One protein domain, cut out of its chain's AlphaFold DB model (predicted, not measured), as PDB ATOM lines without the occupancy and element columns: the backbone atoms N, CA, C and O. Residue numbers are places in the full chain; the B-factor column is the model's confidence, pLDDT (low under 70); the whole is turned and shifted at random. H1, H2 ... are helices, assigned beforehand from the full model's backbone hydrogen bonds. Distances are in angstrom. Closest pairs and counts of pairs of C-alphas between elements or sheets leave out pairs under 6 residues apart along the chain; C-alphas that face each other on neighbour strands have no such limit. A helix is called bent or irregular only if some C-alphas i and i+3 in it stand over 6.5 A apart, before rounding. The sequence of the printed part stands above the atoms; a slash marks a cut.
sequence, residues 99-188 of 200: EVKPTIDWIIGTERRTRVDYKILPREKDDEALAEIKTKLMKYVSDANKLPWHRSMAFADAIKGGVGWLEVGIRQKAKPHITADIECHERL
ATOM      1  N   GLU A  99     188.029 233.482 139.041       92.12
ATOM      2  CA  GLU A  99     189.403 233.769 139.497       92.12
ATOM      3  C   GLU A  99     190.158 232.510 139.975       92.12
ATOM      4  O   GLU A  99     191.387 232.488 140.094       92.12
ATOM      5  N   VAL A 100     189.428 231.422 140.235       91.88
ATOM      6  CA  VAL A 100     189.980 230.159 140.746       91.88
ATOM      7  C   VAL A 100     190.754 229.435 139.647       91.88
ATOM      8  O   VAL A 100     191.913 229.062 139.834       91.88
ATOM      9  N   LYS A 101     190.148 229.306 138.463       93.44
ATOM     10  CA  LYS A 101     190.750 228.665 137.290       93.44
ATOM     11  C   LYS A 101     192.135 229.217 136.914       93.44
ATOM     12  O   LYS A 101     193.066 228.415 136.852       93.44
ATOM     13  N   PRO A 102     192.330 230.534 136.691       95.62
ATOM     14  CA  PRO A 102     193.644 231.058 136.312       95.62
ATOM     15  C   PRO A 102     194.700 230.840 137.403       95.62
ATOM     16  O   PRO A 102     195.864 230.584 137.089       95.62
ATOM     17  N   THR A 103     194.301 230.882 138.676       95.19
ATOM     18  CA  THR A 103     195.196 230.598 139.805       95.19
ATOM     19  C   THR A 103     195.654 229.136 139.794       95.19
ATOM     20  O   THR A 103     196.850 228.861 139.910       95.19
ATOM     21  N   ILE A 104     194.730 228.194 139.586       94.56
ATOM     22  CA  ILE A 104     195.035 226.759 139.488       94.56
ATOM     23  C   ILE A 104     195.913 226.461 138.266       94.56
ATOM     24  O   ILE A 104     196.938 225.784 138.391       94.56
ATOM     25  N   ASP A 105     195.577 227.022 137.102       94.56
ATOM     26  CA  ASP A 105     196.353 226.853 135.868       94.56
ATOM     27  C   ASP A 105     197.792 227.374 136.028       94.56
ATOM     28  O   ASP A 105     198.748 226.764 135.536       94.56
ATOM     29  N   TRP A 106     197.979 228.459 136.785       95.62
ATOM     30  CA  TRP A 106     199.305 228.974 137.120       95.62
ATOM     31  C   TRP A 106     200.113 228.016 138.011       95.62
ATOM     32  O   TRP A 106     201.311 227.815 137.767       95.62
ATOM     33  N   ILE A 107     199.486 227.384 139.008       94.94
ATOM     34  CA  ILE A 107     200.141 226.392 139.880       94.94
ATOM     35  C   ILE A 107     200.567 225.168 139.061       94.94
ATOM     36  O   ILE A 107     201.734 224.769 139.109       94.94
ATOM     37  N   ILE A 108     199.659 224.620 138.246       94.31
ATOM     38  CA  ILE A 108     199.939 223.475 137.361       94.31
ATOM     39  C   ILE A 108     201.060 223.829 136.374       94.31
ATOM     40  O   ILE A 108     202.001 223.061 136.167       94.31
ATOM     41  N   GLY A 109     201.013 225.027 135.789       94.56
ATOM     42  CA  GLY A 109     202.061 225.521 134.897       94.56
ATOM     43  C   GLY A 109     203.414 225.709 135.592       94.56
ATOM     44  O   GLY A 109     204.463 225.591 134.954       94.56
ATOM     45  N   THR A 110     203.423 225.992 136.892       94.81
ATOM     46  CA  THR A 110     204.654 226.117 137.680       94.81
ATOM     47  C   THR A 110     205.278 224.752 137.948       94.81
ATOM     48  O   THR A 110     206.460 224.594 137.652       94.81
ATOM     49  N   GLU A 111     204.494 223.748 138.354       93.38
ATOM     50  CA  GLU A 111     204.970 222.360 138.513       93.38
ATOM     51  C   GLU A 111     205.647 221.841 137.241       93.38
ATOM     52  O   GLU A 111     206.765 221.322 137.287       93.38
ATOM     53  N   ARG A 112     205.015 222.072 136.084       91.06
ATOM     54  CA  ARG A 112     205.542 221.622 134.790       91.06
ATOM     55  C   ARG A 112     206.880 222.267 134.435       91.06
ATOM     56  O   ARG A 112     207.681 221.639 133.744       91.06
ATOM     57  N   ARG A 113     207.127 223.501 134.889       91.12
ATOM     58  CA  ARG A 113     208.392 224.227 134.673       91.12
ATOM     59  C   ARG A 113     209.470 223.825 135.674       91.12
ATOM     60  O   ARG A 113     210.634 223.746 135.298       91.12
ATOM     61  N   THR A 114     209.106 223.549 136.923       91.44
ATOM     62  CA  THR A 114     210.047 223.236 138.011       91.44
ATOM     63  C   THR A 114     210.296 221.736 138.170       91.44
ATOM     64  O   THR A 114     210.511 221.254 139.283       91.44
ATOM     65  N   ARG A 115     210.247 220.963 137.080       84.50
ATOM     66  CA  ARG A 115     210.471 219.514 137.141       84.50
ATOM     67  C   ARG A 115     211.905 219.219 137.571       84.50
ATOM     68  O   ARG A 115     212.857 219.604 136.897       84.50
ATOM     69  N   VAL A 116     212.041 218.510 138.688       87.50
ATOM     70  CA  VAL A 116     213.334 218.107 139.247       87.50
ATOM     71  C   VAL A 116     213.694 216.712 138.748       87.50
ATOM     72  O   VAL A 116     212.907 215.774 138.887       87.50
ATOM     73  N   ASP A 117     214.889 216.584 138.174       88.75
ATOM     74  CA  ASP A 117     215.460 215.296 137.787       88.75
ATOM     75  C   ASP A 117     216.018 214.564 139.015       88.75
ATOM     76  O   ASP A 117     216.581 215.181 139.923       88.75
ATOM     77  N   TYR A 118     215.869 213.242 139.052       90.00
ATOM     78  CA  TYR A 118     216.322 212.421 140.170       90.00
ATOM     79  C   TYR A 118     217.640 211.708 139.843       90.00
ATOM     80  O   TYR A 118     217.925 211.328 138.703       90.00
ATOM     81  N   LYS A 119     218.449 211.487 140.882       92.69
ATOM     82  CA  LYS A 119     219.667 210.672 140.827       92.69
ATOM     83  C   LYS A 119     219.620 209.648 141.951       92.69
ATOM     84  O   LYS A 119     219.361 210.003 143.099       92.69
ATOM     85  N   ILE A 120     219.870 208.382 141.623       93.62
ATOM     86  CA  ILE A 120     219.990 207.332 142.635       93.62
ATOM     87  C   ILE A 120     221.363 207.482 143.276       93.62
ATOM     88  O   ILE A 120     222.381 207.496 142.583       93.62
ATOM     89  N   LEU A 121     221.374 207.636 144.596       93.81
ATOM     90  CA  LEU A 121     222.601 207.776 145.366       93.81
ATOM     91  C   LEU A 121     223.140 206.388 145.751       93.81
ATOM     92  O   LEU A 121     222.342 205.511 146.108       93.81
ATOM     93  N   PRO A 122     224.465 206.169 145.671       94.69
ATOM     94  CA  PRO A 122     225.078 204.939 146.153       94.69
ATOM     95  C   PRO A 122     224.988 204.866 147.684       94.69
ATOM     96  O   PRO A 122     224.966 205.895 148.364       94.69
ATOM     97  N   ARG A 123     224.914 203.647 148.230       91.50
ATOM     98  CA  ARG A 123     224.932 203.425 149.687       91.50
ATOM     99  C   ARG A 123     226.361 203.302 150.216       91.50
ATOM    100  O   ARG A 123     226.662 203.861 151.265       91.50
ATOM    101  N   GLU A 124     227.222 202.619 149.469       93.06
ATOM    102  CA  GLU A 124     228.648 202.437 149.759       93.06
ATOM    103  C   GLU A 124     229.516 203.035 148.641       93.06
ATOM    104  O   GLU A 124     229.017 203.356 147.563       93.06
ATOM    105  N   LYS A 125     230.824 203.208 148.884       84.62
ATOM    106  CA  LYS A 125     231.740 203.822 147.901       84.62
ATOM    107  C   LYS A 125     231.904 202.982 146.632       84.62
ATOM    108  O   LYS A 125     232.021 203.547 145.551       84.62
ATOM    109  N   ASP A 126     231.852 201.659 146.757       90.06
ATOM    110  CA  ASP A 126     232.076 200.743 145.633       90.06
ATOM    111  C   ASP A 126     230.836 200.610 144.721       90.06
ATOM    112  O   ASP A 126     230.930 200.134 143.590       90.06
ATOM    113  N   ASP A 127     229.675 201.103 145.167       91.38
ATOM    114  CA  ASP A 127     228.395 201.017 144.451       91.38
ATOM    115  C   ASP A 127     228.158 202.157 143.445       91.38
ATOM    116  O   ASP A 127     227.093 202.218 142.818       91.38
ATOM    117  N   GLU A 128     229.108 203.078 143.272       91.88
ATOM    118  CA  GLU A 128     228.927 204.263 142.424       91.88
ATOM    119  C   GLU A 128     228.554 203.885 140.981       91.88
ATOM    120  O   GLU A 128     227.557 204.375 140.441       91.88
ATOM    121  N   ALA A 129     229.261 202.912 140.396       90.56
ATOM    122  CA  ALA A 129     228.984 202.428 139.044       90.56
ATOM    123  C   ALA A 129     227.586 201.789 138.919       90.56
ATOM    124  O   ALA A 129     226.874 202.009 137.934       90.56
ATOM    125  N   LEU A 130     227.149 201.028 139.929       91.88
ATOM    126  CA  LEU A 130     225.824 200.403 139.940       91.88
ATOM    127  C   LEU A 130     224.708 201.445 140.086       91.88
ATOM    128  O   LEU A 130     223.656 201.320 139.451       91.88
ATOM    129  N   ALA A 131     224.926 202.486 140.892       93.31
ATOM    130  CA  ALA A 131     223.980 203.583 141.073       93.31
ATOM    131  C   ALA A 131     223.794 204.400 139.784       93.31
ATOM    132  O   ALA A 131     222.664 204.768 139.432       93.31
ATOM    133  N   GLU A 132     224.870 204.624 139.028       93.31
ATOM    134  CA  GLU A 132     224.793 205.273 137.718       93.31
ATOM    135  C   GLU A 132     224.004 204.449 136.701       93.31
ATOM    136  O   GLU A 132     223.130 204.990 136.017       93.31
ATOM    137  N   ILE A 133     224.269 203.140 136.616       94.31
ATOM    138  CA  ILE A 133     223.544 202.236 135.713       94.31
ATOM    139  C   ILE A 133     222.054 202.225 136.063       94.31
ATOM    140  O   ILE A 133     221.215 202.390 135.176       94.31
ATOM    141  N   LYS A 134     221.709 202.111 137.352       92.75
ATOM    142  CA  LYS A 134     220.313 202.168 137.812       92.75
ATOM    143  C   LYS A 134     219.659 203.507 137.480       92.75
ATOM    144  O   LYS A 134     218.517 203.521 137.037       92.75
ATOM    145  N   THR A 135     220.372 204.621 137.642       95.00
ATOM    146  CA  THR A 135     219.841 205.948 137.295       95.00
ATOM    147  C   THR A 135     219.520 206.032 135.803       95.00
ATOM    148  O   THR A 135     218.427 206.456 135.435       95.00
ATOM    149  N   LYS A 136     220.435 205.577 134.937       94.00
ATOM    150  CA  LYS A 136     220.220 205.548 133.479       94.00
ATOM    151  C   LYS A 136     219.047 204.639 133.100       94.00
ATOM    152  O   LYS A 136     218.203 205.043 132.305       94.00
ATOM    153  N   LEU A 137     218.956 203.456 133.710       92.38
ATOM    154  CA  LEU A 137     217.859 202.515 133.484       92.38
ATOM    155  C   LEU A 137     216.503 203.113 133.882       92.38
ATOM    156  O   LEU A 137     215.561 203.062 133.098       92.38
ATOM    157  N   MET A 138     216.401 203.715 135.069       90.06
ATOM    158  CA  MET A 138     215.141 204.298 135.541       90.06
ATOM    159  C   MET A 138     214.709 205.497 134.693       90.06
ATOM    160  O   MET A 138     213.524 205.637 134.398       90.06
ATOM    161  N   LYS A 139     215.656 206.316 134.214       91.62
ATOM    162  CA  LYS A 139     215.355 207.399 133.264       91.62
ATOM    163  C   LYS A 139     214.821 206.869 131.938       91.62
ATOM    164  O   LYS A 139     213.838 207.400 131.436       91.62
ATOM    165  N   TYR A 140     215.410 205.791 131.419       90.38
ATOM    166  CA  TYR A 140     214.907 205.132 130.215       90.38
ATOM    167  C   TYR A 140     213.479 204.598 130.404       90.38
ATOM    168  O   TYR A 140     212.609 204.860 129.579       90.38
ATOM    169  N   VAL A 141     213.208 203.908 131.518       87.81
ATOM    170  CA  VAL A 141     211.858 203.409 131.840       87.81
ATOM    171  C   VAL A 141     210.868 204.570 131.988       87.81
ATOM    172  O   VAL A 141     209.753 204.509 131.481       87.81
ATOM    173  N   SER A 142     211.274 205.652 132.650       87.56
ATOM    174  CA  SER A 142     210.461 206.860 132.813       87.56
ATOM    175  C   SER A 142     210.078 207.493 131.471       87.56
ATOM    176  O   SER A 142     208.940 207.938 131.313       87.56
ATOM    177  N   ASP A 143     211.009 207.544 130.519       88.88
ATOM    178  CA  ASP A 143     210.783 208.117 129.191       88.88
ATOM    179  C   ASP A 143     209.885 207.217 128.329       88.88
ATOM    180  O   ASP A 143     208.873 207.670 127.792       88.88
ATOM    181  N   ALA A 144     210.169 205.909 128.306       87.75
ATOM    182  CA  ALA A 144     209.381 204.923 127.567       87.75
ATOM    183  C   ALA A 144     207.893 204.931 127.960       87.75
ATOM    184  O   ALA A 144     207.025 204.779 127.100       87.75
ATOM    185  N   ASN A 145     207.603 205.153 129.245       83.31
ATOM    186  CA  ASN A 145     206.240 205.168 129.778       83.31
ATOM    187  C   ASN A 145     205.660 206.584 129.920       83.31
ATOM    188  O   ASN A 145     204.596 206.749 130.508       83.31
ATOM    189  N   LYS A 146     206.354 207.623 129.429       87.25
ATOM    190  CA  LYS A 146     205.921 209.029 129.530       87.25
ATOM    191  C   LYS A 146     205.537 209.442 130.962       87.25
ATOM    192  O   LYS A 146     204.628 210.250 131.161       87.25
ATOM    193  N   LEU A 147     206.256 208.941 131.971       87.50
ATOM    194  CA  LEU A 147     205.995 209.204 133.395       87.50
ATOM    195  C   LEU A 147     205.815 210.703 133.722       87.50
ATOM    196  O   LEU A 147     204.896 211.023 134.476       87.50
ATOM    197  N   PRO A 148     206.595 211.651 133.157       89.25
ATOM    198  CA  PRO A 148     206.398 213.071 133.448       89.25
ATOM    199  C   PRO A 148     205.020 213.606 133.040       89.25
ATOM    200  O   PRO A 148     204.556 214.588 133.611       89.25
ATOM    201  N   TRP A 149     204.377 213.002 132.039       88.00
ATOM    202  CA  TRP A 149     203.029 213.380 131.621       88.00
ATOM    203  C   TRP A 149     201.986 212.875 132.624       88.00
ATOM    204  O   TRP A 149     201.216 213.679 133.145       88.00
ATOM    205  N   HIS A 150     202.044 211.588 132.980       89.44
ATOM    206  CA  HIS A 150     201.143 210.988 133.970       89.44
ATOM    207  C   HIS A 150     201.273 211.632 135.354       89.44
ATOM    208  O   HIS A 150     200.275 211.875 136.021       89.44
ATOM    209  N   ARG A 151     202.496 211.980 135.770       89.88
ATOM    210  CA  ARG A 151     202.729 212.689 137.033       89.88
ATOM    211  C   ARG A 151     202.079 214.073 137.042       89.88
ATOM    212  O   ARG A 151     201.472 214.432 138.043       89.88
ATOM    213  N   SER A 152     202.193 214.835 135.952       90.94
ATOM    214  CA  SER A 152     201.542 216.148 135.866       90.94
ATOM    215  C   SER A 152     200.015 216.028 135.801       90.94
ATOM    216  O   SER A 152     199.338 216.911 136.314       90.94
ATOM    217  N   MET A 153     199.471 214.955 135.215       90.56
ATOM    218  CA  MET A 153     198.027 214.681 135.237       90.56
ATOM    219  C   MET A 153     197.543 214.383 136.662       90.56
ATOM    220  O   MET A 153     196.676 215.086 137.164       90.56
ATOM    221  N   ALA A 154     198.199 213.453 137.362       92.19
ATOM    222  CA  ALA A 154     197.884 213.155 138.759       92.19
ATOM    223  C   ALA A 154     198.053 214.385 139.674       92.19
ATOM    224  O   ALA A 154     197.281 214.585 140.605       92.19
ATOM    225  N   PHE A 155     199.048 215.239 139.409       92.50
ATOM    226  CA  PHE A 155     199.204 216.498 140.137       92.50
ATOM    227  C   PHE A 155     198.065 217.484 139.846       92.50
ATOM    228  O   PHE A 155     197.575 218.121 140.773       92.50
ATOM    229  N   ALA A 156     197.620 217.601 138.592       92.69
ATOM    230  CA  ALA A 156     196.480 218.445 138.242       92.69
ATOM    231  C   ALA A 156     195.205 217.986 138.964       92.69
ATOM    232  O   ALA A 156     194.527 218.813 139.571       92.69
ATOM    233  N   ASP A 157     194.940 216.679 138.987       91.38
ATOM    234  CA  ASP A 157     193.789 216.106 139.693       91.38
ATOM    235  C   ASP A 157     193.872 216.354 141.207       91.38
ATOM    236  O   ASP A 157     192.872 216.684 141.841       91.38
ATOM    237  N   ALA A 158     195.078 216.286 141.783       93.38
ATOM    238  CA  ALA A 158     195.304 216.594 143.193       93.38
ATOM    239  C   ALA A 158     195.074 218.073 143.539       93.38
ATOM    240  O   ALA A 158     194.595 218.369 144.630       93.38
ATOM    241  N   ILE A 159     195.411 219.005 142.643       93.75
ATOM    242  CA  ILE A 159     195.186 220.440 142.874       93.75
ATOM    243  C   ILE A 159     193.707 220.807 142.724       93.75
ATOM    244  O   ILE A 159     193.229 221.658 143.468       93.75
ATOM    245  N   LYS A 160     192.990 220.181 141.787       92.12
ATOM    246  CA  LYS A 160     191.569 220.464 141.562       92.12
ATOM    247  C   LYS A 160     190.657 219.745 142.553       92.12
ATOM    248  O   LYS A 160     189.926 220.390 143.282       92.12
ATOM    249  N   GLY A 161     190.732 218.415 142.596       88.81
ATOM    250  CA  GLY A 161     189.869 217.554 143.408       88.81
ATOM    251  C   GLY A 161     190.534 217.060 144.692       88.81
ATOM    252  O   GLY A 161     190.125 216.043 145.248       88.81
ATOM    253  N   GLY A 162     191.628 217.682 145.130       89.69
ATOM    254  CA  GLY A 162     192.316 217.377 146.391       89.69
ATOM    255  C   GLY A 162     193.115 216.065 146.427       89.69
ATOM    256  O   GLY A 162     193.973 215.896 147.294       89.69
ATOM    257  N   VAL A 163     192.873 215.126 145.506       90.19
ATOM    258  CA  VAL A 163     193.564 213.829 145.446       90.19
ATOM    259  C   VAL A 163     193.846 213.440 144.001       90.19
ATOM    260  O   VAL A 163     192.956 213.459 143.157       90.19
ATOM    261  N   GLY A 164     195.078 212.999 143.753       89.38
ATOM    262  CA  GLY A 164     195.482 212.343 142.518       89.38
ATOM    263  C   GLY A 164     196.344 211.128 142.830       89.38
ATOM    264  O   GLY A 164     197.148 211.145 143.766       89.38
ATOM    265  N   TRP A 165     196.162 210.058 142.063       88.12
ATOM    266  CA  TRP A 165     196.889 208.803 142.226       88.12
ATOM    267  C   TRP A 165     197.687 208.478 140.971       88.12
ATOM    268  O   TRP A 165     197.356 208.885 139.859       88.12
ATOM    269  N   LEU A 166     198.748 207.706 141.161       87.38
ATOM    270  CA  LEU A 166     199.530 207.146 140.077       87.38
ATOM    271  C   LEU A 166     199.827 205.697 140.436       87.38
ATOM    272  O   LEU A 166     200.432 205.429 141.475       87.38
ATOM    273  N   GLU A 167     199.386 204.775 139.589       85.38
ATOM    274  CA  GLU A 167     199.698 203.361 139.737       85.38
ATOM    275  C   GLU A 167     200.937 203.012 138.914       85.38
ATOM    276  O   GLU A 167     201.122 203.486 137.791       85.38
ATOM    277  N   VAL A 168     201.802 202.174 139.486       83.12
ATOM    278  CA  VAL A 168     202.954 201.610 138.786       83.12
ATOM    279  C   VAL A 168     202.819 200.095 138.799       83.12
ATOM    280  O   VAL A 168     203.028 199.457 139.830       83.12
ATOM    281  N   GLY A 169     202.493 199.527 137.639       82.44
ATOM    282  CA  GLY A 169     202.414 198.086 137.427       82.44
ATOM    283  C   GLY A 169     203.568 197.567 136.572       82.44
ATOM    284  O   GLY A 169     204.102 198.269 135.711       82.44
ATOM    285  N   ILE A 170     203.953 196.308 136.776       81.25
ATOM    286  CA  ILE A 170     204.877 195.604 135.878       81.25
ATOM    287  C   ILE A 170     204.039 194.701 134.977       81.25
ATOM    288  O   ILE A 170     203.412 193.760 135.461       81.25
ATOM    289  N   ARG A 171     204.057 194.949 133.663       71.19
ATOM    290  CA  ARG A 171     203.411 194.068 132.683       71.19
ATOM    291  C   ARG A 171     204.469 193.303 131.899       71.19
ATOM    292  O   ARG A 171     205.280 193.884 131.178       71.19
ATOM    293  N   GLN A 172     204.453 191.977 132.006       64.69
ATOM    294  CA  GLN A 172     205.322 191.135 131.194       64.69
ATOM    295  C   GLN A 172     204.749 191.036 129.774       64.69
ATOM    296  O   GLN A 172     203.788 190.311 129.525       64.69
ATOM    297  N   LYS A 173     205.326 191.781 128.827       55.59
ATOM    298  CA  LYS A 173     205.035 191.615 127.395       55.59
ATOM    299  C   LYS A 173     205.939 190.528 126.799       55.59
ATOM    300  O   LYS A 173     207.062 190.325 127.251       55.59
ATOM    301  N   ALA A 174     205.474 189.858 125.742       54.94
ATOM    302  CA  ALA A 174     206.220 188.798 125.045       54.94
ATOM    303  C   ALA A 174     207.516 189.282 124.352       54.94
ATOM    304  O   ALA A 174     208.362 188.473 123.982       54.94
ATOM    305  N   LYS A 175     207.689 190.599 124.168       43.06
ATOM    306  CA  LYS A 175     208.932 191.212 123.674       43.06
ATOM    307  C   LYS A 175     209.764 191.714 124.863       43.06
ATOM    308  O   LYS A 175     209.166 192.330 125.744       43.06
ATOM    309  N   PRO A 176     211.105 191.578 124.861       41.59
ATOM    310  CA  PRO A 176     211.988 191.872 126.000       41.59
ATOM    311  C   PRO A 176     212.213 193.381 126.248       41.59
ATOM    312  O   PRO A 176     213.338 193.841 126.407       41.59
ATOM    313  N   HIS A 177     211.138 194.167 126.285       45.06
ATOM    314  CA  HIS A 177     211.140 195.548 126.757       45.06
ATOM    315  C   HIS A 177     210.285 195.600 128.025       45.06
ATOM    316  O   HIS A 177     209.094 195.290 127.995       45.06
ATOM    317  N   ILE A 178     210.906 195.947 129.153       46.31
ATOM    318  CA  ILE A 178     210.195 196.180 130.411       46.31
ATOM    319  C   ILE A 178     209.371 197.452 130.204       46.31
ATOM    320  O   ILE A 178     209.922 198.550 130.169       46.31
ATOM    321  N   THR A 179     208.066 197.291 130.001       45.28
ATOM    322  CA  THR A 179     207.117 198.409 129.973       45.28
ATOM    323  C   THR A 179     206.455 198.440 131.344       45.28
ATOM    324  O   THR A 179     205.873 197.437 131.761       45.28
ATOM    325  N   ALA A 180     206.609 199.544 132.069       44.91
ATOM    326  CA  ALA A 180     205.849 199.781 133.285       44.91
ATOM    327  C   ALA A 180     204.653 200.618 132.849       44.91
ATOM    328  O   ALA A 180     204.796 201.807 132.580       44.91
ATOM    329  N   ASP A 181     203.506 199.978 132.669       43.75
ATOM    330  CA  ASP A 181     202.311 200.714 132.283       43.75
ATOM    331  C   ASP A 181     201.912 201.585 133.493       43.75
ATOM    332  O   ASP A 181     201.736 201.084 134.607       43.75
ATOM    333  N   ILE A 182     201.877 202.904 133.288       44.56
ATOM    334  CA  ILE A 182     201.402 203.866 134.283       44.56
ATOM    335  C   ILE A 182     199.948 204.137 133.937       44.56
ATOM    336  O   ILE A 182     199.640 204.921 133.036       44.56
ATOM    337  N   GLU A 183     199.051 203.447 134.623       41.56
ATOM    338  CA  GLU A 183     197.622 203.677 134.473       41.56
ATOM    339  C   GLU A 183     197.244 204.822 135.426       41.56
ATOM    340  O   GLU A 183     197.232 204.695 136.651       41.56
ATOM    341  N   CYS A 184     197.008 206.006 134.854       31.55
ATOM    342  CA  CYS A 184     196.308 207.073 135.558       31.55
ATOM    343  C   CYS A 184     194.836 206.706 135.466       31.55
ATOM    344  O   CYS A 184     194.222 206.855 134.411       31.55
ATOM    345  N   HIS A 185     194.311 206.103 136.524       37.38
ATOM    346  CA  HIS A 185     192.941 205.637 136.521       37.38
ATOM    347  C   HIS A 185     192.031 206.874 136.500       37.38
ATOM    348  O   HIS A 185     191.866 207.530 137.527       37.38
ATOM    349  N   GLU A 186     191.490 207.237 135.332       31.50
ATOM    350  CA  GLU A 186     190.374 208.180 135.265       31.50
ATOM    351  C   GLU A 186     189.285 207.638 136.193       31.50
ATOM    352  O   GLU A 186     189.010 206.433 136.250       31.50
ATOM    353  N   ARG A 187     188.767 208.528 137.036       36.72
ATOM    354  CA  ARG A 187     187.798 208.236 138.090       36.72
ATOM    355  C   ARG A 187     186.682 207.373 137.479       36.72
ATOM    356  O   ARG A 187     185.965 207.849 136.606       36.72
ATOM    357  N   LEU A 188     186.556 206.104 137.900       37.81
ATOM    358  CA  LEU A 188     185.468 205.210 137.480       37.81
ATOM    359  C   LEU A 188     184.149 205.746 138.049       37.81
ATOM    360  O   LEU A 188     183.664 205.310 139.091       37.81
TER     361      LEU A 188
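AT A GLANCE: This is residues 99 to 188 of the 200 residues of an uncharacterized protein of Comamonadaceae bacterium (UniProt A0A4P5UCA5). Two helices, H1 and H3, lie side by side and run opposite ways, while the longest helix, H2, sticks out from the start of H3 as a long arm at a wide angle. The long link of residues 114 to 124 runs from the end of H1 to the far end of this arm, and the unnamed stretch of residues 162 to 188 runs out and folds back on the side of H3 away from H1. The printed part has 90 residues with three named helices, in the order H1, H2, H3, and no named strand; the class is all helix. It is loose, with a radius of gyration of the C-alphas of 16.6 A, and flat, spanning 54 by 35 by 17 A.

IN THESE COORDINATES: Find C-alpha 125 at (231.740, 203.822, 147.901); from there H2, residues 125 to 144, runs 30.2 A to C-alpha 144. H2 is irregular: C-alphas 126 and 129 are 7.5 A apart. H3, residues 147 to 161, covers 20.7 A and ends at C-alpha 161 at (189.869, 217.554, 143.408). Look for H1, residues 100 to 113, from C-alpha 100 at (189.980, 230.159, 140.746); it is 20.3 A long.

HOW THE PARTS SIT: H2 and H3 are close but not clearly touching; their closest C-alphas, those of Ser 142 and Pro 148, are 7.4 A apart. Their lines are about perpendicular, only just, at 72 degrees. H3 touches H1, where the closest C-alphas, those of Ala 156 and Ile 108, are 6.2 A apart. These two run opposite ways at a shallow tilt of 24 degrees. H1 and H2 are apart. In H1 and H3 every O i to N i+4 pair is within hydrogen-bond range; in H2 14 of 16 are.

THE WHOLE: The C-alphas of Glu 99 and Asp 126, the two farthest apart, are 54.3 A from each other. The printed part has no cut. The link from H1 to H2 is long, and that from H2 to H3 is tight. Mean pLDDT of the printed part is 81.7; look at residues 172 to 188 for the values under 70.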